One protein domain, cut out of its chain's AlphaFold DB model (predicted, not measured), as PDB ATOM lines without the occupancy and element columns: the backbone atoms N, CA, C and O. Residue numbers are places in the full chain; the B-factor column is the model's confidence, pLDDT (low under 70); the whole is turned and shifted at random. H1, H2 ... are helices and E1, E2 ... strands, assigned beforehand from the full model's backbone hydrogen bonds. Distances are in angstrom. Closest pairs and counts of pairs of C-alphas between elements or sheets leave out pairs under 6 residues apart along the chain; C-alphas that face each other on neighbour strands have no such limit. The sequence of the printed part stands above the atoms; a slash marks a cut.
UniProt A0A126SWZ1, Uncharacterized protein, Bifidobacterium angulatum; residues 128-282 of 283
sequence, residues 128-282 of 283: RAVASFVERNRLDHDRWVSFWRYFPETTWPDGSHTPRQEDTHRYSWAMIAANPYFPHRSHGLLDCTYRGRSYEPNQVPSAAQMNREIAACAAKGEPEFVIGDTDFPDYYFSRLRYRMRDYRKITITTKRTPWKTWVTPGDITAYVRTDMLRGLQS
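AT A GLANCE: This is residues 128 to 282 of the 283 residues of an uncharacterized protein of Bifidobacterium angulatum (UniProt A0A126SWZ1). A twisted four-stranded sheet runs from a body of short strands, helices and loops into a long two-stranded arm, the hairpin of E5 and E6. A second, thinner arm, the hairpin of E2 and E3 with its long loop of residues 152 to 164, reaches away from the same body; H1 covers part of E5, H2 sits beside the strands, and H3 and H4 make a corner. The printed part has 155 residues, with five named helices and six named strands in the order H1 E1 E2 E3 H2 H3 E4 H4 E5 E6 H5. The larger sheet, E1 E4 E6 E5, is mixed, E2 and E3 are antiparallel, and the class is mixed, helices and strands. The whole is compact, with a radius of gyration of the C-alphas of 16.3 A and spans of 52 by 46 by 31 A.

IN THESE COORDINATES: The larger sheet has E1, residues 144 to 146, E4, residues 225 to 227, E6, residues 262 to 273, 35.5 A long, and E5, residues 247 to 259, 32.7 A. E6 ends at C-alpha 273 (36.048, -45.697, 10.879). E2 is residues 149 to 151 and E3 residues 165 to 167. H1, residues 128 to 136, begins at C-alpha 128 (36.171, -30.668, 27.870). H2 is residues 173 to 181, 14.0 A, H3 residues 207 to 218, 16.3 A, H4 residues 233 to 240 and H5 residues 277 to 280.

HOW THE PARTS SIT: E5 and E6 are antiparallel, with N 257 and O 264 3.0 A apart; E5 bends by 53 degrees at residue 253. E4 is antiparallel to E6, N 226 to O 271 2.9 A, and parallel to E1, N 145 to O 225 2.9 A. E4, H4 and E5 form a split strand-helix-strand unit, two strands running the same way with E6 between them, its crossover right-handed. E1 runs on into E2 at 40 degrees; E2 is antiparallel to E3, N 151 to O 165 2.9 A. H1 is over E5, at a height over the sheet of 8.5 A. H2 stands at the sheet's level and touches H1, closest C-alphas Ala 131 and Ala 178, 5.8 A, at a steep tilt of 59 degrees. H4 only grazes the sheet, with residues 233 to 237. H3, not on the sheet, touches H4 with residues 214 to 218 alone, about perpendicular at 90 degrees, closest C-alphas Ala 218 and Leu 240, 5.1 A. H5 touches no helix. Every O i to N i+4 pair is within hydrogen-bond range in H1, H3 and H4, and 3 of 5 in H2; H5 is too short for such a pair.

THE WHOLE: The C-alphas farthest apart, Gly 159 and Ser 282, are 52.5 A apart. The printed part has no cut. The links E2 to E3 and H2 to H3 are long. Confidence is under 70 at residue 186, residues 259 to 262 and residues 281 to 282.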
ATOM      1  N   ARG A 128      37.511 -31.243  28.066       92.94
ATOM      2  CA  ARG A 128      36.171 -30.668  27.870       92.94
ATOM      3  C   ARG A 128      35.787 -30.654  26.400       92.94
ATOM      4  O   ARG A 128      34.641 -30.940  26.061       92.94
ATOM      5  N   ALA A 129      36.740 -30.346  25.522       92.56
ATOM      6  CA  ALA A 129      36.517 -30.326  24.082       92.56
ATOM      7  C   ALA A 129      36.278 -31.738  23.528       92.56
ATOM      8  O   ALA A 129      35.358 -31.926  22.734       92.56
ATOM      9  N   VAL A 130      37.034 -32.740  23.996       93.62
ATOM     10  CA  VAL A 130      36.770 -34.156  23.684       93.62
ATOM     11  C   VAL A 130      35.396 -34.580  24.210       93.62
ATOM     12  O   VAL A 130      34.608 -35.138  23.451       93.62
ATOM     13  N   ALA A 131      35.066 -34.263  25.465       93.75
ATOM     14  CA  ALA A 131      33.766 -34.583  26.052       93.75
ATOM     15  C   ALA A 131      32.609 -33.945  25.264       93.75
ATOM     16  O   ALA A 131      31.667 -34.631  24.871       93.75
ATOM     17  N   SER A 132      32.741 -32.663  24.915       93.88
ATOM     18  CA  SER A 132      31.773 -31.923  24.097       93.88
ATOM     19  C   SER A 132      31.672 -32.461  22.670       93.88
ATOM     20  O   SER A 132      30.615 -32.387  22.049       93.88
ATOM     21  N   PHE A 133      32.766 -32.969  22.096       93.50
ATOM     22  CA  PHE A 133      32.746 -33.616  20.785       93.50
ATOM     23  C   PHE A 133      31.937 -34.915  20.827       93.50
ATOM     24  O   PHE A 133      31.077 -35.117  19.969       93.50
ATOM     25  N   VAL A 134      32.173 -35.753  21.838       93.31
ATOM     26  CA  VAL A 134      31.437 -37.007  22.046       93.31
ATOM     27  C   VAL A 134      29.956 -36.724  22.286       93.31
ATOM     28  O   VAL A 134      29.111 -37.318  21.625       93.31
ATOM     29  N   GLU A 135      29.626 -35.776  23.164       91.94
ATOM     30  CA  GLU A 135      28.240 -35.456  23.520       91.94
ATOM     31  C   GLU A 135      27.453 -34.858  22.344       91.94
ATOM     32  O   GLU A 135      26.374 -35.350  22.008       91.94
ATOM     33  N   ARG A 136      28.003 -33.847  21.651       92.44
ATOM     34  CA  ARG A 136      27.321 -33.194  20.514       92.44
ATOM     35  C   ARG A 136      27.004 -34.165  19.382       92.44
ATOM     36  O   ARG A 136      25.954 -34.059  18.749       92.44
ATOM     37  N   ASN A 137      27.896 -35.122  19.151       91.81
ATOM     38  CA  ASN A 137      27.733 -36.134  18.116       91.81
ATOM     39  C   ASN A 137      27.034 -37.407  18.628       91.81
ATOM     40  O   ASN A 137      26.775 -38.306  17.834       91.81
ATOM     41  N   ARG A 138      26.675 -37.465  19.922       91.12
ATOM     42  CA  ARG A 138      26.081 -38.630  20.599       91.12
ATOM     43  C   ARG A 138      26.915 -39.902  20.435       91.12
ATOM     44  O   ARG A 138      26.361 -40.963  20.199       91.12
ATOM     45  N   LEU A 139      28.236 -39.790  20.543       92.12
ATOM     46  CA  LEU A 139      29.192 -40.883  20.308       92.12
ATOM     47  C   LEU A 139      29.514 -41.678  21.572       92.12
ATOM     48  O   LEU A 139      30.471 -42.450  21.610       92.12
ATOM     49  N   ASP A 140      28.772 -41.443  22.651       88.81
ATOM     50  CA  ASP A 140      28.974 -42.139  23.908       88.81
ATOM     51  C   ASP A 140      28.695 -43.633  23.723       88.81
ATOM     52  O   ASP A 140      29.460 -44.442  24.227       88.81
ATOM     53  N   HIS A 141      27.670 -44.010  22.949       89.06
ATOM     54  CA  HIS A 141      27.326 -45.404  22.633       89.06
ATOM     55  C   HIS A 141      28.338 -46.155  21.756       89.06
ATOM     56  O   HIS A 141      28.337 -47.387  21.788       89.06
ATOM     57  N   ASP A 142      29.207 -45.444  21.042       93.00
ATOM     58  CA  ASP A 142      30.208 -46.039  20.161       93.00
ATOM     59  C   ASP A 142      31.376 -46.651  20.941       93.00
ATOM     60  O   ASP A 142      31.616 -46.339  22.114       93.00
ATOM     61  N   ARG A 143      32.140 -47.537  20.293       94.25
ATOM     62  CA  ARG A 143      33.305 -48.156  20.916       94.25
ATOM     63  C   ARG A 143      34.556 -47.322  20.673       94.25
ATOM     64  O   ARG A 143      35.020 -47.168  19.542       94.25
ATOM     65  N   TRP A 144      35.150 -46.858  21.768       94.69
ATOM     66  CA  TRP A 144      36.395 -46.099  21.763       94.69
ATOM     67  C   TRP A 144      37.541 -46.957  22.276       94.69
ATOM     68  O   TRP A 144      37.463 -47.526  23.361       94.69
ATOM     69  N   VAL A 145      38.627 -47.035  21.519       95.31
ATOM     70  CA  VAL A 145      39.872 -47.686  21.944       95.31
ATOM     71  C   VAL A 145      40.978 -46.643  21.937       95.31
ATOM     72  O   VAL A 145      41.046 -45.811  21.039       95.31
ATOM     73  N   SER A 146      41.850 -46.663  22.937       94.00
ATOM     74  CA  SER A 146      43.019 -45.787  22.956       94.00
ATOM     75  C   SER A 146      44.224 -46.491  22.350       94.00
ATOM     76  O   SER A 146      44.427 -47.682  22.592       94.00
ATOM     77  N   PHE A 147      45.093 -45.743  21.670       93.88
ATOM     78  CA  PHE A 147      46.485 -46.168  21.561       93.88
ATOM     79  C   PHE A 147      47.074 -46.282  22.963       93.88
ATOM     80  O   PHE A 147      46.850 -45.403  23.806       93.88
ATOM     81  N   TRP A 148      47.768 -47.386  23.219       93.06
ATOM     82  CA  TRP A 148      48.500 -47.570  24.463       93.06
ATOM     83  C   TRP A 148      49.932 -47.055  24.340       93.06
ATOM     84  O   TRP A 148      50.329 -46.624  23.267       93.06
ATOM     85  N   ARG A 149      50.742 -47.059  25.399       92.25
ATOM     86  CA  ARG A 149      52.126 -46.571  25.281       92.25
ATOM     87  C   ARG A 149      52.984 -47.558  24.484       92.25
ATOM     88  O   ARG A 149      53.147 -48.707  24.895       92.25
ATOM     89  N   TYR A 150      53.592 -47.084  23.399       92.50
ATOM     90  CA  TYR A 150      54.589 -47.824  22.623       92.50
ATOM     91  C   TYR A 150      55.758 -46.924  22.222       92.50
ATOM     92  O   TYR A 150      55.556 -45.835  21.684       92.50
ATOM     93  N   PHE A 151      56.973 -47.423  22.437       90.75
ATOM     94  CA  PHE A 151      58.206 -46.879  21.884       90.75
ATOM     95  C   PHE A 151      58.992 -48.014  21.219       90.75
ATOM     96  O   PHE A 151      59.231 -49.040  21.871       90.75
ATOM     97  N   PRO A 152      59.382 -47.867  19.941       91.12
ATOM     98  CA  PRO A 152      60.188 -48.869  19.268       91.12
ATOM     99  C   PRO A 152      61.575 -48.967  19.906       91.12
ATOM    100  O   PRO A 152      62.067 -48.037  20.550       91.12
ATOM    101  N   GLU A 153      62.215 -50.109  19.686       92.19
ATOM    102  CA  GLU A 153      63.636 -50.266  19.971       92.19
ATOM    103  C   GLU A 153      64.427 -49.217  19.186       92.19
ATOM    104  O   GLU A 153      64.230 -49.066  17.979       92.19
ATOM    105  N   THR A 154      65.263 -48.448  19.882       90.62
ATOM    106  CA  THR A 154      65.965 -47.306  19.289       90.62
ATOM    107  C   THR A 154      67.445 -47.380  19.629       90.62
ATOM    108  O   THR A 154      67.812 -47.390  20.805       90.62
ATOM    109  N   THR A 155      68.286 -47.394  18.597       92.81
ATOM    110  CA  THR A 155      69.747 -47.309  18.721       92.81
ATOM    111  C   THR A 155      70.204 -45.921  18.297       92.81
ATOM    112  O   THR A 155      69.845 -45.443  17.220       92.81
ATOM    113  N   TRP A 156      70.990 -45.272  19.146       90.50
ATOM    114  CA  TRP A 156      71.491 -43.920  18.938       90.50
ATOM    115  C   TRP A 156      72.868 -43.930  18.251       90.50
ATOM    116  O   TRP A 156      73.574 -44.941  18.298       90.50
ATOM    117  N   PRO A 157      73.293 -42.815  17.619       93.44
ATOM    118  CA  PRO A 157      74.591 -42.736  16.937       93.44
ATOM    119  C   PRO A 157      75.810 -43.003  17.831       93.44
ATOM    120  O   PRO A 157      76.865 -43.373  17.326       93.44
ATOM    121  N   ASP A 158      75.680 -42.825  19.147       93.69
ATOM    122  CA  ASP A 158      76.724 -43.103  20.141       93.69
ATOM    123  C   ASP A 158      76.812 -44.590  20.545       93.69
ATOM    124  O   ASP A 158      77.598 -44.954  21.419       93.69
ATOM    125  N   GLY A 159      76.011 -45.456  19.914       90.94
ATOM    126  CA  GLY A 159      75.937 -46.887  20.205       90.94
ATOM    127  C   GLY A 159      75.067 -47.235  21.414       90.94
ATOM    128  O   GLY A 159      74.898 -48.417  21.714       90.94
ATOM    129  N   SER A 160      74.488 -46.245  22.103       92.25
ATOM    130  CA  SER A 160      73.521 -46.505  23.164       92.25
ATOM    131  C   SER A 160      72.208 -47.033  22.582       92.25
ATOM    132  O   SER A 160      71.800 -46.700  21.468       92.25
ATOM    133  N   HIS A 161      71.537 -47.893  23.342       91.25
ATOM    134  CA  HIS A 161      70.332 -48.583  22.903       91.25
ATOM    135  C   HIS A 161      69.240 -48.463  23.967       91.25
ATOM    136  O   HIS A 161      69.467 -48.718  25.152       91.25
ATOM    137  N   THR A 162      68.042 -48.079  23.529       90.38
ATOM    138  CA  THR A 162      66.831 -48.059  24.348       90.38
ATOM    139  C   THR A 162      65.947 -49.238  23.947       90.38
ATOM    140  O   THR A 162      65.491 -49.274  22.800       90.38
ATOM    141  N   PRO A 163      65.675 -50.186  24.868       89.38
ATOM    142  CA  PRO A 163      64.841 -51.334  24.554       89.38
ATOM    143  C   PRO A 163      63.423 -50.887  24.222       89.38
ATOM    144  O   PRO A 163      62.916 -49.904  24.774       89.38
ATOM    145  N   ARG A 164      62.764 -51.666  23.364       90.38
ATOM    146  CA  ARG A 164      61.340 -51.504  23.066       90.38
ATOM    147  C   ARG A 164      60.522 -51.424  24.357       90.38
ATOM    148  O   ARG A 164      60.650 -52.277  25.237       90.38
ATOM    149  N   GLN A 165      59.619 -50.453  24.419       89.81
ATOM    150  CA  GLN A 165      58.635 -50.325  25.493       89.81
ATOM    151  C   GLN A 165      57.236 -50.502  24.916       89.81
ATOM    152  O   GLN A 165      56.866 -49.842  23.950       89.81
ATOM    153  N   GLU A 166      56.446 -51.387  25.512       91.69
ATOM    154  CA  GLU A 166      55.026 -51.558  25.219       91.69
ATOM    155  C   GLU A 166      54.298 -51.716  26.552       91.69
ATOM    156  O   GLU A 166      54.750 -52.482  27.401       91.69
ATOM    157  N   ASP A 167      53.214 -50.970  26.751       93.75
ATOM    158  CA  ASP A 167      52.426 -51.021  27.982       93.75
ATOM    159  C   ASP A 167      50.939 -50.806  27.676       93.75
ATOM    160  O   ASP A 167      50.500 -49.674  27.469       93.75
ATOM    161  N   THR A 168      50.164 -51.898  27.664       93.81
ATOM    162  CA  THR A 168      48.706 -51.917  27.419       93.81
ATOM    163  C   THR A 168      47.884 -51.290  28.550       93.81
ATOM    164  O   THR A 168      46.663 -51.156  28.435       93.81
ATOM    165  N   HIS A 169      48.524 -50.891  29.651       94.44
ATOM    166  CA  HIS A 169      47.891 -50.237  30.792       94.44
ATOM    167  C   HIS A 169      48.101 -48.713  30.829       94.44
ATOM    168  O   HIS A 169      47.658 -48.057  31.773       94.44
ATOM    169  N   ARG A 170      48.767 -48.141  29.821       92.88
ATOM    170  CA  ARG A 170      48.942 -46.694  29.639       92.88
ATOM    171  C   ARG A 170      48.137 -46.247  28.438       92.88
ATOM    172  O   ARG A 170      48.371 -46.777  27.362       92.88
ATOM    173  N   TYR A 171      47.235 -45.290  28.601       92.00
ATOM    174  CA  TYR A 171      46.324 -44.834  27.553       92.00
ATOM    175  C   TYR A 171      46.676 -43.410  27.115       92.00
ATOM    176  O   TYR A 171      47.582 -42.763  27.637       92.00
ATOM    177  N   SER A 172      45.945 -42.896  26.131       90.69
ATOM    178  CA  SER A 172      46.048 -41.502  25.729       90.69
ATOM    179  C   SER A 172      45.640 -40.608  26.894       90.69
ATOM    180  O   SER A 172      44.530 -40.713  27.425       90.69
ATOM    181  N   TRP A 173      46.516 -39.669  27.242       89.88
ATOM    182  CA  TRP A 173      46.248 -38.704  28.301       89.88
ATOM    183  C   TRP A 173      45.007 -37.860  28.042       89.88
ATOM    184  O   TRP A 173      44.271 -37.571  28.980       89.88
ATOM    185  N   ALA A 174      44.745 -37.504  26.780       89.12
ATOM    186  CA  ALA A 174      43.541 -36.772  26.401       89.12
ATOM    187  C   ALA A 174      42.276 -37.539  26.806       89.12
ATOM    188  O   ALA A 174      41.320 -36.954  27.310       89.12
ATOM    189  N   MET A 175      42.293 -38.861  26.634       90.19
ATOM    190  CA  MET A 175      41.147 -39.686  26.967       90.19
ATOM    191  C   MET A 175      41.029 -39.945  28.468       90.19
ATOM    192  O   MET A 175      39.925 -39.877  28.993       90.19
ATOM    193  N   ILE A 176      42.135 -40.160  29.186       93.25
ATOM    194  CA  ILE A 176      42.085 -40.236  30.655       93.25
ATOM    195  C   ILE A 176      41.577 -38.926  31.258       93.25
ATOM    196  O   ILE A 176      40.740 -38.965  32.155       93.25
ATOM    197  N   ALA A 177      41.983 -37.777  30.717       93.38
ATOM    198  CA  ALA A 177      41.477 -36.480  31.149       93.38
ATOM    199  C   ALA A 177      39.979 -36.282  30.833       93.38
ATOM    200  O   ALA A 177      39.262 -35.677  31.629       93.38
ATOM    201  N   ALA A 178      39.486 -36.820  29.709       93.31
ATOM    202  CA  ALA A 178      38.080 -36.731  29.298       93.31
ATOM    203  C   ALA A 178      37.159 -37.760  29.984       93.31
ATOM    204  O   ALA A 178      35.956 -37.544  30.115       93.31
ATOM    205  N   ASN A 179      37.701 -38.884  30.449       92.62
ATOM    206  CA  ASN A 179      36.915 -39.995  30.980       92.62
ATOM    207  C   ASN A 179      35.984 -39.648  32.170       92.62
ATOM    208  O   ASN A 179      34.867 -40.175  32.239       92.62
ATOM    209  N   PRO A 180      36.379 -38.770  33.117       94.31
ATOM    210  CA  PRO A 180      35.529 -38.384  34.241       94.31
ATOM    211  C   PRO A 180      34.212 -37.708  33.844       94.31
ATOM    212  O   PRO A 180      33.259 -37.766  34.622       94.31
ATOM    213  N   TYR A 181      34.142 -37.098  32.653       93.81
ATOM    214  CA  TYR A 181      32.942 -36.424  32.146       93.81
ATOM    215  C   TYR A 181      31.841 -37.400  31.703       93.81
ATOM    216  O   TYR A 181      30.729 -36.970  31.413       93.81
ATOM    217  N   PHE A 182      32.101 -38.714  31.726       91.19
ATOM    218  CA  PHE A 182      31.124 -39.760  31.407       91.19
ATOM    219  C   PHE A 182      30.761 -40.602  32.649       91.19
ATOM    220  O   PHE A 182      31.051 -41.801  32.695       91.19
ATOM    221  N   PRO A 183      30.130 -40.018  33.691       81.56
ATOM    222  CA  PRO A 183      29.890 -40.696  34.970       81.56
ATOM    223  C   PRO A 183      28.872 -41.841  34.880       81.56
ATOM    224  O   PRO A 183      28.884 -42.737  35.719       81.56
ATOM    225  N   HIS A 184      28.016 -41.849  33.855       78.25
ATOM    226  CA  HIS A 184      27.027 -42.909  33.631       78.25
ATOM    227  C   HIS A 184      27.649 -44.235  33.169       78.25
ATOM    228  O   HIS A 184      26.960 -45.252  33.116       78.25
ATOM    229  N   ARG A 185      28.949 -44.244  32.850       74.06
ATOM    230  CA  ARG A 185      29.687 -45.446  32.468       74.06
ATOM    231  C   ARG A 185      30.647 -45.847  33.571       74.06
ATOM    232  O   ARG A 185      31.686 -45.221  33.759       74.06
ATOM    233  N   SER A 186      30.345 -46.959  34.235       64.12
ATOM    234  CA  SER A 186      31.205 -47.564  35.265       64.12
ATOM    235  C   SER A 186      32.616 -47.912  34.772       64.12
ATOM    236  O   SER A 186      33.527 -48.066  35.582       64.12
ATOM    237  N   HIS A 187      32.805 -48.033  33.455       70.25
ATOM    238  CA  HIS A 187      34.083 -48.330  32.803       70.25
ATOM    239  C   HIS A 187      34.672 -47.120  32.053       70.25
ATOM    240  O   HIS A 187      35.765 -47.203  31.501       70.25
ATOM    241  N   GLY A 188      33.980 -45.974  32.069       83.00
ATOM    242  CA  GLY A 188      34.320 -44.827  31.236       83.00
ATOM    243  C   GLY A 188      33.960 -45.016  29.757       83.00
ATOM    244  O   GLY A 188      33.162 -45.885  29.404       83.00
ATOM    245  N   LEU A 189      34.526 -44.171  28.894       90.00
ATOM    246  CA  LEU A 189      34.325 -44.211  27.444       90.00
ATOM    247  C   LEU A 189      35.196 -45.281  26.761       90.00
ATOM    248  O   LEU A 189      34.782 -45.857  25.759       90.00
ATOM    249  N   LEU A 190      36.387 -45.554  27.305       92.25
ATOM    250  CA  LEU A 190      37.349 -46.485  26.714       92.25
ATOM    251  C   LEU A 190      36.988 -47.955  26.930       92.25
ATOM    252  O   LEU A 190      36.759 -48.400  28.053       92.25
ATOM    253  N   ASP A 191      37.068 -48.727  25.851       92.44
ATOM    254  CA  ASP A 191      37.152 -50.181  25.875       92.44
ATOM    255  C   ASP A 191      38.624 -50.649  25.853       92.44
ATOM    256  O   ASP A 191      39.557 -49.876  25.625       92.44
ATOM    257  N   CYS A 192      38.831 -51.946  26.085       92.62
ATOM    258  CA  CYS A 192      40.131 -52.615  26.117       92.62
ATOM    259  C   CYS A 192      41.080 -52.078  27.199       92.62
ATOM    260  O   CYS A 192      42.299 -52.138  27.056       92.62
ATOM    261  N   THR A 193      40.517 -51.583  28.300       92.88
ATOM    262  CA  THR A 193      41.278 -51.088  29.443       92.88
ATOM    263  C   THR A 193      41.583 -52.186  30.465       92.88
ATOM    264  O   THR A 193      40.977 -53.266  30.481       92.88
ATOM    265  N   TYR A 194      42.513 -51.895  31.373       90.88
ATOM    266  CA  TYR A 194      42.937 -52.758  32.464       90.88
ATOM    267  C   TYR A 194      41.731 -53.180  33.297       90.88
ATOM    268  O   TYR A 194      41.181 -52.386  34.057       90.88
ATOM    269  N   ARG A 195      41.312 -54.445  33.166       89.44
ATOM    270  CA  ARG A 195      40.143 -55.002  33.875       89.44
ATOM    271  C   ARG A 195      38.868 -54.156  33.695       89.44
ATOM    272  O   ARG A 195      38.054 -54.083  34.615       89.44
ATOM    273  N   GLY A 196      38.725 -53.480  32.552       88.38
ATOM    274  CA  GLY A 196      37.625 -52.547  32.298       88.38
ATOM    275  C   GLY A 196      37.633 -51.314  33.211       88.38
ATOM    276  O   GLY A 196      36.591 -50.718  33.444       88.38
ATOM    277  N   ARG A 197      38.757 -50.953  33.833       88.81
ATOM    278  CA  ARG A 197      38.841 -49.770  34.697       88.81
ATOM    279  C   ARG A 197      39.010 -48.510  33.859       88.81
ATOM    280  O   ARG A 197      39.501 -48.546  32.738       88.81
ATOM    281  N   SER A 198      38.604 -47.393  34.435       87.50
ATOM    282  CA  SER A 198      38.626 -46.086  33.784       87.50
ATOM    283  C   SER A 198      39.955 -45.333  33.952       87.50
ATOM    284  O   SER A 198      40.147 -44.323  33.282       87.50
ATOM    285  N   TYR A 199      40.836 -45.809  34.840       92.56
ATOM    286  CA  TYR A 199      42.122 -45.213  35.216       92.56
ATOM    287  C   TYR A 199      43.303 -46.098  34.794       92.56
ATOM    288  O   TYR A 199      43.154 -47.309  34.603       92.56
ATOM    289  N   GLU A 200      44.499 -45.515  34.728       93.44
ATOM    290  CA  GLU A 200      45.742 -46.256  34.481       93.44
ATOM    291  C   GLU A 200      46.234 -46.938  35.766       93.44
ATOM    292  O   GLU A 200      46.397 -46.284  36.791       93.44
ATOM    293  N   PRO A 201      46.515 -48.246  35.799       92.88
ATOM    294  CA  PRO A 201      46.994 -48.878  37.023       92.88
ATOM    295  C   PRO A 201      48.467 -48.579  37.339       92.88
ATOM    296  O   PRO A 201      48.918 -49.001  38.405       92.88
ATOM    297  N   ASN A 202      49.232 -47.961  36.429       91.25
ATOM    298  CA  ASN A 202      50.696 -47.821  36.517       91.25
ATOM    299  C   ASN A 202      51.422 -49.157  36.795       91.25
ATOM    300  O   ASN A 202      52.516 -49.201  37.350       91.25
ATOM    301  N   GLN A 203      50.790 -50.264  36.398       91.38
ATOM    302  CA  GLN A 203      51.303 -51.623  36.503       91.38
ATOM    303  C   GLN A 203      51.772 -52.049  35.128       91.38
ATOM    304  O   GLN A 203      50.919 -52.236  34.273       91.38
ATOM    305  N   VAL A 204      53.068 -52.252  34.912       90.62
ATOM    306  CA  VAL A 204      53.537 -52.741  33.609       90.62
ATOM    307  C   VAL A 204      53.175 -54.231  33.473       90.62
ATOM    308  O   VAL A 204      53.626 -55.038  34.295       90.62
ATOM    309  N   PRO A 205      52.343 -54.624  32.493       93.31
ATOM    310  CA  PRO A 205      51.977 -56.021  32.281       93.31
ATOM    311  C   PRO A 205      53.141 -56.836  31.701       93.31
ATOM    312  O   PRO A 205      54.008 -56.325  30.997       93.31
ATOM    313  N   SER A 206      53.146 -58.151  31.951       94.50
ATOM    314  CA  SER A 206      54.096 -59.048  31.277       94.50
ATOM    315  C   SER A 206      53.784 -59.152  29.780       94.50
ATOM    316  O   SER A 206      52.631 -59.023  29.371       94.50
ATOM    317  N   ALA A 207      54.777 -59.487  28.949       92.88
ATOM    318  CA  ALA A 207      54.568 -59.662  27.506       92.88
ATOM    319  C   ALA A 207      53.464 -60.683  27.174       92.88
ATOM    320  O   ALA A 207      52.655 -60.473  26.269       92.88
ATOM    321  N   ALA A 208      53.378 -61.774  27.941       95.81
ATOM    322  CA  ALA A 208      52.316 -62.764  27.787       95.81
ATOM    323  C   ALA A 208      50.931 -62.188  28.127       95.81
ATOM    324  O   ALA A 208      49.951 -62.527  27.468       95.81
ATOM    325  N   GLN A 209      50.843 -61.321  29.139       95.69
ATOM    326  CA  GLN A 209      49.604 -60.632  29.489       95.69
ATOM    327  C   GLN A 209      49.204 -59.617  28.414       95.69
ATOM    328  O   GLN A 209      48.074 -59.689  27.942       95.69
ATOM    329  N   MET A 210      50.136 -58.776  27.954       95.19
ATOM    330  CA  MET A 210      49.891 -57.824  26.863       95.19
ATOM    331  C   MET A 210      49.357 -58.519  25.615       95.19
ATOM    332  O   MET A 210      48.341 -58.116  25.059       95.19
ATOM    333  N   ASN A 211      49.990 -59.622  25.203       95.81
ATOM    334  CA  ASN A 211      49.541 -60.407  24.053       95.81
ATOM    335  C   ASN A 211      48.099 -60.910  24.207       95.81
ATOM    336  O   ASN A 211      47.339 -60.884  23.239       95.81
ATOM    337  N   ARG A 212      47.709 -61.359  25.408       96.12
ATOM    338  CA  ARG A 212      46.335 -61.808  25.679       96.12
ATOM    339  C   ARG A 212      45.340 -60.654  25.655       96.12
ATOM    340  O   ARG A 212      44.269 -60.815  25.086       96.12
ATOM    341  N   GLU A 213      45.684 -59.515  26.245       95.38
ATOM    342  CA  GLU A 213      44.825 -58.324  26.277       95.38
ATOM    343  C   GLU A 213      44.604 -57.753  24.873       95.38
ATOM    344  O   GLU A 213      43.466 -57.494  24.486       95.38
ATOM    345  N   ILE A 214      45.668 -57.662  24.073       95.62
ATOM    346  CA  ILE A 214      45.604 -57.241  22.669       95.62
ATOM    347  C   ILE A 214      44.743 -58.214  21.859       95.62
ATOM    348  O   ILE A 214      43.859 -57.778  21.125       95.62
ATOM    349  N   ALA A 215      44.951 -59.527  22.008       96.31
ATOM    350  CA  ALA A 215      44.151 -60.529  21.306       96.31
ATOM    351  C   ALA A 215      42.669 -60.477  21.714       96.31
ATOM    352  O   ALA A 215      41.795 -60.574  20.854       96.31
ATOM    353  N   ALA A 216      42.382 -60.281  23.004       96.00
ATOM    354  CA  ALA A 216      41.022 -60.128  23.509       96.00
ATOM    355  C   ALA A 216      40.356 -58.846  22.989       96.00
ATOM    356  O   ALA A 216      39.177 -58.875  22.644       96.00
ATOM    357  N   CYS A 217      41.101 -57.741  22.888       95.81
ATOM    358  CA  CYS A 217      40.612 -56.504  22.287       95.81
ATOM    359  C   CYS A 217      40.301 -56.693  20.796       95.81
ATOM    360  O   CYS A 217      39.197 -56.390  20.351       95.81
ATOM    361  N   ALA A 218      41.240 -57.276  20.045       96.00
ATOM    362  CA  ALA A 218      41.094 -57.547  18.617       96.00
ATOM    363  C   ALA A 218      39.908 -58.479  18.309       96.00
ATOM    364  O   ALA A 218      39.207 -58.293  17.317       96.00
ATOM    365  N   ALA A 219      39.641 -59.460  19.177       96.75
ATOM    366  CA  ALA A 219      38.521 -60.391  19.026       96.75
ATOM    367  C   ALA A 219      37.142 -59.709  19.073       96.75
ATOM    368  O   ALA A 219      36.173 -60.269  18.569       96.75
ATOM    369  N   LYS A 220      37.045 -58.494  19.628       95.50
ATOM    370  CA  LYS A 220      35.809 -57.699  19.614       95.50
ATOM    371  C   LYS A 220      35.534 -57.044  18.252       95.50
ATOM    372  O   LYS A 220      34.515 -56.378  18.104       95.50
ATOM    373  N   GLY A 221      36.424 -57.176  17.268       94.88
ATOM    374  CA  GLY A 221      36.308 -56.525  15.958       94.88
ATOM    375  C   GLY A 221      36.852 -55.096  15.953       94.88
ATOM    376  O   GLY A 221      37.473 -54.669  16.916       94.88
ATOM    377  N   GLU A 222      36.632 -54.356  14.872       96.06
ATOM    378  CA  GLU A 222      37.150 -52.995  14.669       96.06
ATOM    379  C   GLU A 222      36.296 -51.932  15.396       96.06
ATOM    380  O   GLU A 222      35.088 -51.875  15.152       96.06
ATOM    381  N   PRO A 223      36.875 -51.085  16.275       96.56
ATOM    382  CA  PRO A 223      36.137 -50.028  16.971       96.56
ATOM    383  C   PRO A 223      35.750 -48.893  16.019       96.56
ATOM    384  O   PRO A 223      36.429 -48.651  15.023       96.56
ATOM    385  N   GLU A 224      34.715 -48.136  16.354       96.31
ATOM    386  CA  GLU A 224      34.343 -46.928  15.616       96.31
ATOM    387  C   GLU A 224      35.429 -45.845  15.732       96.31
ATOM    388  O   GLU A 224      35.718 -45.147  14.755       96.31
ATOM    389  N   PHE A 225      36.074 -45.750  16.905       95.88
ATOM    390  CA  PHE A 225      37.080 -44.734  17.214       95.88
ATOM    391  C   PHE A 225      38.349 -45.343  17.818       95.88
ATOM    392  O   PHE A 225      38.297 -46.084  18.803       95.88
ATOM    393  N   VAL A 226      39.509 -44.967  17.273       95.94
ATOM    394  CA  VAL A 226      40.824 -45.198  17.886       95.94
ATOM    395  C   VAL A 226      41.471 -43.852  18.198       95.94
ATOM    396  O   VAL A 226      41.844 -43.123  17.283       95.94
ATOM    397  N   ILE A 227      41.579 -43.488  19.474       94.06
ATOM    398  CA  ILE A 227      42.054 -42.167  19.906       94.06
ATOM    399  C   ILE A 227      43.482 -42.215  20.449       94.06
ATOM    400  O   ILE A 227      43.890 -43.171  21.109       94.06
ATOM    401  N   GLY A 228      44.222 -41.133  20.234       87.44
ATOM    402  CA  GLY A 228      45.486 -40.872  20.898       87.44
ATOM    403  C   GLY A 228      46.540 -40.358  19.939       87.44
ATOM    404  O   GLY A 228      46.422 -40.485  18.720       87.44
ATOM    405  N   ASP A 229      47.599 -39.811  20.518       79.38
ATOM    406  CA  ASP A 229      48.701 -39.248  19.757       79.38
ATOM    407  C   ASP A 229      49.813 -40.288  19.676       79.38
ATOM    408  O   ASP A 229      50.335 -40.760  20.688       79.38
ATOM    409  N   THR A 230      50.136 -40.699  18.455       86.62
ATOM    410  CA  THR A 230      51.241 -41.612  18.197       86.62
ATOM    411  C   THR A 230      51.859 -41.350  16.835       86.62
ATOM    412  O   THR A 230      51.154 -41.100  15.855       86.62
ATOM    413  N   ASP A 231      53.180 -41.486  16.779       88.38
ATOM    414  CA  ASP A 231      53.954 -41.467  15.538       88.38
ATOM    415  C   ASP A 231      53.949 -42.833  14.829       88.38
ATOM    416  O   ASP A 231      54.454 -42.962  13.718       88.38
ATOM    417  N   PHE A 232      53.360 -43.862  15.452       92.19
ATOM    418  CA  PHE A 232      53.396 -45.247  14.973       92.19
ATOM    419  C   PHE A 232      51.998 -45.851  14.764       92.19
ATOM    420  O   PHE A 232      51.750 -46.959  15.234       92.19
ATOM    421  N   PRO A 233      51.048 -45.185  14.080       93.06
ATOM    422  CA  PRO A 233      49.689 -45.711  13.934       93.06
ATOM    423  C   PRO A 233      49.675 -47.104  13.281       93.06
ATOM    424  O   PRO A 233      49.008 -48.004  13.793       93.06
ATOM    425  N   ASP A 234      50.484 -47.325  12.239       94.06
ATOM    426  CA  ASP A 234      50.596 -48.615  11.541       94.06
ATOM    427  C   ASP A 234      50.908 -49.778  12.491       94.06
ATOM    428  O   ASP A 234      50.376 -50.880  12.331       94.06
ATOM    429  N   TYR A 235      51.730 -49.525  13.519       94.38
ATOM    430  CA  TYR A 235      52.055 -50.514  14.539       94.38
ATOM    431  C   TYR A 235      50.792 -50.990  15.259       94.38
ATOM    432  O   TYR A 235      50.539 -52.191  15.296       94.38
ATOM    433  N   TYR A 236      49.970 -50.080  15.786       94.94
ATOM    434  CA  TYR A 236      48.776 -50.454  16.550       94.94
ATOM    435  C   TYR A 236      47.719 -51.114  15.677       94.94
ATOM    436  O   TYR A 236      47.156 -52.128  16.084       94.94
ATOM    437  N   PHE A 237      47.471 -50.581  14.475       95.94
ATOM    438  CA  PHE A 237      46.513 -51.177  13.542       95.94
ATOM    439  C   PHE A 237      46.928 -52.607  13.174       95.94
ATOM    440  O   PHE A 237      46.118 -53.525  13.282       95.94
ATOM    441  N   SER A 238      48.208 -52.834  12.865       95.25
ATOM    442  CA  SER A 238      48.751 -54.178  12.633       95.25
ATOM    443  C   SER A 238      48.641 -55.069  13.877       95.25
ATOM    444  O   SER A 238      48.150 -56.199  13.813       95.25
ATOM    445  N   ARG A 239      49.029 -54.541  15.043       94.69
ATOM    446  CA  ARG A 239      49.051 -55.257  16.324       94.69
ATOM    447  C   ARG A 239      47.660 -55.699  16.786       94.69
ATOM    448  O   ARG A 239      47.541 -56.779  17.362       94.69
ATOM    449  N   LEU A 240      46.632 -54.907  16.488       95.44
ATOM    450  CA  LEU A 240      45.214 -55.189  16.743       95.44
ATOM    451  C   LEU A 240      44.514 -55.920  15.588       95.44
ATOM    452  O   LEU A 240      43.359 -56.308  15.733       95.44
ATOM    453  N   ARG A 241      45.205 -56.146  14.462       95.62
ATOM    454  CA  ARG A 241      44.648 -56.728  13.226       95.62
ATOM    455  C   ARG A 241      43.504 -55.904  12.620       95.62
ATOM    456  O   ARG A 241      42.615 -56.461  11.980       95.62
ATOM    457  N   TYR A 242      43.538 -54.590  12.810       95.19
ATOM    458  CA  TYR A 242      42.608 -53.646  12.200       95.19
ATOM    459  C   TYR A 242      43.132 -53.185  10.838       95.19
ATOM    460  O   TYR A 242      44.336 -53.027  10.625       95.19
ATOM    461  N   ARG A 243      42.227 -52.919   9.900       95.31
ATOM    462  CA  ARG A 243      42.561 -52.432   8.561       95.31
ATOM    463  C   ARG A 243      42.617 -50.913   8.567       95.31
ATOM    464  O   ARG A 243      41.610 -50.242   8.389       95.31
ATOM    465  N   MET A 244      43.819 -50.353   8.680       94.12
ATOM    466  CA  MET A 244      44.008 -48.895   8.741       94.12
ATOM    467  C   MET A 244      43.378 -48.125   7.564       94.12
ATOM    468  O   MET A 244      42.920 -46.998   7.740       94.12
ATOM    469  N   ARG A 245      43.276 -48.736   6.374       94.81
ATOM    470  CA  ARG A 245      42.606 -48.142   5.198       94.81
ATOM    471  C   ARG A 245      41.120 -47.817   5.426       94.81
ATOM    472  O   ARG A 245      40.595 -46.921   4.758       94.81
ATOM    473  N   ASP A 246      40.479 -48.525   6.358       95.69
ATOM    474  CA  ASP A 246      39.070 -48.367   6.723       95.69
ATOM    475  C   ASP A 246      38.874 -47.203   7.709       95.69
ATOM    476  O   ASP A 246      37.741 -46.908   8.077       95.69
ATOM    477  N   TYR A 247      39.950 -46.505   8.094       96.19
ATOM    478  CA  TYR A 247      39.935 -45.369   9.010       96.19
ATOM    479  C   TYR A 247      40.420 -44.077   8.342       96.19
ATOM    480  O   TYR A 247      41.153 -44.075   7.346       96.19
ATOM    481  N   ARG A 248      40.012 -42.939   8.905       95.31
ATOM    482  CA  ARG A 248      40.573 -41.616   8.605       95.31
ATOM    483  C   ARG A 248      40.929 -40.903   9.894       95.31
ATOM    484  O   ARG A 248      40.159 -40.921  10.848       95.31
ATOM    485  N   LYS A 249      42.092 -40.260   9.895       94.50
ATOM    486  CA  LYS A 249      42.519 -39.398  10.992       94.50
ATOM    487  C   LYS A 249      41.719 -38.095  10.951       94.50
ATOM    488  O   LYS A 249      41.634 -37.468   9.898       94.50
ATOM    489  N   ILE A 250      41.169 -37.699  12.090       93.44
ATOM    490  CA  ILE A 250      40.539 -36.399  12.316       93.44
ATOM    491  C   ILE A 250      41.216 -35.702  13.496       93.44
ATOM    492  O   ILE A 250      41.723 -36.359  14.410       93.44
ATOM    493  N   THR A 251      41.173 -34.375  13.493       93.81
ATOM    494  CA  THR A 251      41.524 -33.557  14.658       93.81
ATOM    495  C   THR A 251      40.238 -33.224  15.406       93.81
ATOM    496  O   THR A 251      39.340 -32.606  14.839       93.81
ATOM    497  N   ILE A 252      40.134 -33.657  16.665       92.56
ATOM    498  CA  ILE A 252      38.983 -33.359  17.531       92.56
ATOM    499  C   ILE A 252      39.077 -31.916  18.035       92.56
ATOM    500  O   ILE A 252      38.092 -31.184  18.041       92.56
ATOM    501  N   THR A 253      40.271 -31.515  18.470       91.00
ATOM    502  CA  THR A 253      40.571 -30.163  18.944       91.00
ATOM    503  C   THR A 253      42.078 -29.917  18.912       91.00
ATOM    504  O   THR A 253      42.860 -30.869  18.902       91.00
ATOM    505  N   THR A 254      42.484 -28.653  18.965       89.31
ATOM    506  CA  THR A 254      43.873 -28.248  19.199       89.31
ATOM    507  C   THR A 254      43.967 -27.661  20.601       89.31
ATOM    508  O   THR A 254      43.458 -26.570  20.859       89.31
ATOM    509  N   LYS A 255      44.628 -28.374  21.515       86.69
ATOM    510  CA  LYS A 255      44.932 -27.855  22.851       86.69
ATOM    511  C   LYS A 255      46.170 -26.972  22.818       86.69
ATOM    512  O   LYS A 255      47.009 -27.053  21.919       86.69
ATOM    513  N   ARG A 256      46.292 -26.125  23.831       84.56
ATOM    514  CA  ARG A 256      47.396 -25.185  23.987       84.56
ATOM    515  C   ARG A 256      47.996 -25.394  25.355       84.56
ATOM    516  O   ARG A 256      47.571 -24.757  26.304       84.56
ATOM    517  N   THR A 257      48.984 -26.275  25.444       77.44
ATOM    518  CA  THR A 257      49.643 -26.566  26.712       77.44
ATOM    519  C   THR A 257      50.645 -25.453  27.033       77.44
ATOM    520  O   THR A 257      51.651 -25.309  26.331       77.44
ATOM    521  N   PRO A 258      50.412 -24.656  28.085       72.69
ATOM    522  CA  PRO A 258      51.415 -23.775  28.653       72.69
ATOM    523  C   PRO A 258      52.593 -24.586  29.190       72.69
ATOM    524  O   PRO A 258      52.436 -25.497  30.003       72.69
ATOM    525  N   TRP A 259      53.793 -24.198  28.785       68.50
ATOM    526  CA  TRP A 259      55.037 -24.644  29.376       68.50
ATOM    527  C   TRP A 259      55.840 -23.415  29.766       68.50
ATOM    528  O   TRP A 259      56.371 -22.696  28.916       68.50
ATOM    529  N   LYS A 260      55.951 -23.181  31.076       68.12
ATOM    530  CA  LYS A 260      56.663 -22.026  31.626       68.12
ATOM    531  C   LYS A 260      56.028 -20.705  31.173       68.12
ATOM    532  O   LYS A 260      54.968 -20.343  31.664       68.12
ATOM    533  N   THR A 261      56.668 -19.983  30.257       68.75
ATOM    534  CA  THR A 261      56.232 -18.669  29.757       68.75
ATOM    535  C   THR A 261      55.725 -18.703  28.317       68.75
ATOM    536  O   THR A 261      55.366 -17.660  27.773       68.75
ATOM    537  N   TRP A 262      55.682 -19.874  27.683       68.50
ATOM    538  CA  TRP A 262      55.181 -20.045  26.321       68.50
ATOM    539  C   TRP A 262      54.175 -21.185  26.252       68.50
ATOM    540  O   TRP A 262      53.905 -21.876  27.229       68.50
ATOM    541  N   VAL A 263      53.579 -21.353  25.080       76.69
ATOM    542  CA  VAL A 263      52.509 -22.313  24.839       76.69
ATOM    543  C   VAL A 263      52.896 -23.175  23.658       76.69
ATOM    544  O   VAL A 263      53.309 -22.659  22.620       76.69
ATOM    545  N   THR A 264      52.727 -24.480  23.811       82.06
ATOM    546  CA  THR A 264      52.911 -25.446  22.737       82.06
ATOM    547  C   THR A 264      51.534 -25.936  22.290       82.06
ATOM    548  O   THR A 264      50.785 -26.473  23.113       82.06
ATOM    549  N   PRO A 265      51.150 -25.724  21.019       86.38
ATOM    550  CA  PRO A 265      49.935 -26.315  20.487       86.38
ATOM    551  C   PRO A 265      50.122 -27.825  20.314       86.38
ATOM    552  O   PRO A 265      51.207 -28.289  19.966       86.38
ATOM    553  N   GLY A 266      49.056 -28.582  20.534       87.12
ATOM    554  CA  GLY A 266      49.011 -30.010  20.259       87.12
ATOM    555  C   GLY A 266      47.612 -30.402  19.819       87.12
ATOM    556  O   GLY A 266      46.631 -30.023  20.456       87.12
ATOM    557  N   ASP A 267      47.513 -31.146  18.729       90.94
ATOM    558  CA  ASP A 267      46.233 -31.667  18.273       90.94
ATOM    559  C   ASP A 267      45.873 -32.912  19.074       90.94
ATOM    560  O   ASP A 267      46.711 -33.782  19.275       90.94
ATOM    561  N   ILE A 268      44.616 -33.007  19.499       91.69
ATOM    562  CA  ILE A 268      44.037 -34.255  19.983       91.69
ATOM    563  C   ILE A 268      43.381 -34.919  18.785       91.69
ATOM    564  O   ILE A 268      42.406 -34.403  18.225       91.69
ATOM    565  N   THR A 269      43.927 -36.064  18.387       93.69
ATOM    566  CA  THR A 269      43.512 -36.742  17.159       93.69
ATOM    567  C   THR A 269      42.878 -38.101  17.422       93.69
ATOM    568  O   THR A 269      43.166 -38.779  18.412       93.69
ATOM    569  N   ALA A 270      41.987 -38.498  16.517       95.00
ATOM    570  CA  ALA A 270      41.382 -39.821  16.504       95.00
ATOM    571  C   ALA A 270      41.342 -40.374  15.082       95.00
ATOM    572  O   ALA A 270      41.152 -39.642  14.113       95.00
ATOM    573  N   TYR A 271      41.491 -41.684  14.961       95.81
ATOM    574  CA  TYR A 271      41.191 -42.436  13.759       95.81
ATOM    575  C   TYR A 271      39.746 -42.906  13.843       95.81
ATOM    576  O   TYR A 271      39.383 -43.664  14.741       95.81
ATOM    577  N   VAL A 272      38.929 -42.457  12.900       96.00
ATOM    578  CA  VAL A 272      37.502 -42.768  12.829       96.00
ATOM    579  C   VAL A 272      37.250 -43.715  11.675       96.00
ATOM    580  O   VAL A 272      37.766 -43.498  10.573       96.00
ATOM    581  N   ARG A 273      36.452 -44.754  11.920       95.75
ATOM    582  CA  ARG A 273      36.048 -45.697  10.879       95.75
ATOM    583  C   ARG A 273      35.273 -44.961   9.778       95.75
ATOM    584  O   ARG A 273      34.475 -44.060  10.029       95.75
ATOM    585  N   THR A 274      35.576 -45.273   8.525       94.31
ATOM    586  CA  THR A 274      35.160 -44.482   7.352       94.31
ATOM    587  C   THR A 274      33.647 -44.423   7.151       94.31
ATOM    588  O   THR A 274      33.138 -43.422   6.644       94.31
ATOM    589  N   ASP A 275      32.926 -45.456   7.576       91.88
ATOM    590  CA  ASP A 275      31.463 -45.524   7.611       91.88
ATOM    591  C   ASP A 275      30.843 -44.520   8.600       91.88
ATOM    592  O   ASP A 275      29.777 -43.974   8.319       91.88
ATOM    593  N   MET A 276      31.542 -44.193   9.691       90.31
ATOM    594  CA  MET A 276      31.076 -43.249  10.717       90.31
ATOM    595  C   MET A 276      31.247 -41.778  10.307       90.31
ATOM    596  O   MET A 276      30.520 -40.903  10.779       90.31
ATOM    597  N   LEU A 277      32.172 -41.472   9.388       85.88
ATOM    598  CA  LEU A 277      32.519 -40.089   9.018       85.88
ATOM    599  C   LEU A 277      31.348 -39.288   8.437       85.88
ATOM    600  O   LEU A 277      31.253 -38.084   8.671       85.88
ATOM    601  N   ARG A 278      30.435 -39.942   7.706       74.25
ATOM    602  CA  ARG A 278      29.256 -39.271   7.122       74.25
ATOM    603  C   ARG A 278      28.330 -38.697   8.202       74.25
ATOM    604  O   ARG A 278      27.680 -37.681   7.971       74.25
ATOM    605  N   GLY A 279      28.299 -39.322   9.380       70.06
ATOM    606  CA  GLY A 279      27.535 -38.853  10.537       70.06
ATOM    607  C   GLY A 279      28.177 -37.671  11.267       70.06
ATOM    608  O   GLY A 279      27.458 -36.907  11.900       70.06
ATOM    609  N   LEU A 280      29.498 -37.483  11.139       77.06
ATOM    610  CA  LEU A 280      30.249 -36.418  11.822       77.06
ATOM    611  C   LEU A 280      30.277 -35.092  11.051       77.06
ATOM    612  O   LEU A 280      30.379 -34.035  11.658       77.06
ATOM    613  N   GLN A 281      30.208 -35.127   9.716       53.56
ATOM    614  CA  GLN A 281      30.288 -33.925   8.865       53.56
ATOM    615  C   GLN A 281      28.934 -33.233   8.622       53.56
ATOM    616  O   GLN A 281      28.873 -32.264   7.869       53.56
ATOM    617  N   SER A 282      27.845 -33.723   9.220       39.12
ATOM    618  CA  SER A 282      26.479 -33.246   8.953       39.12
ATOM    619  C   SER A 282      25.828 -32.467  10.104       39.12
ATOM    620  O   SER A 282      24.620 -32.226  10.044       39.12
TER     621      SER A 282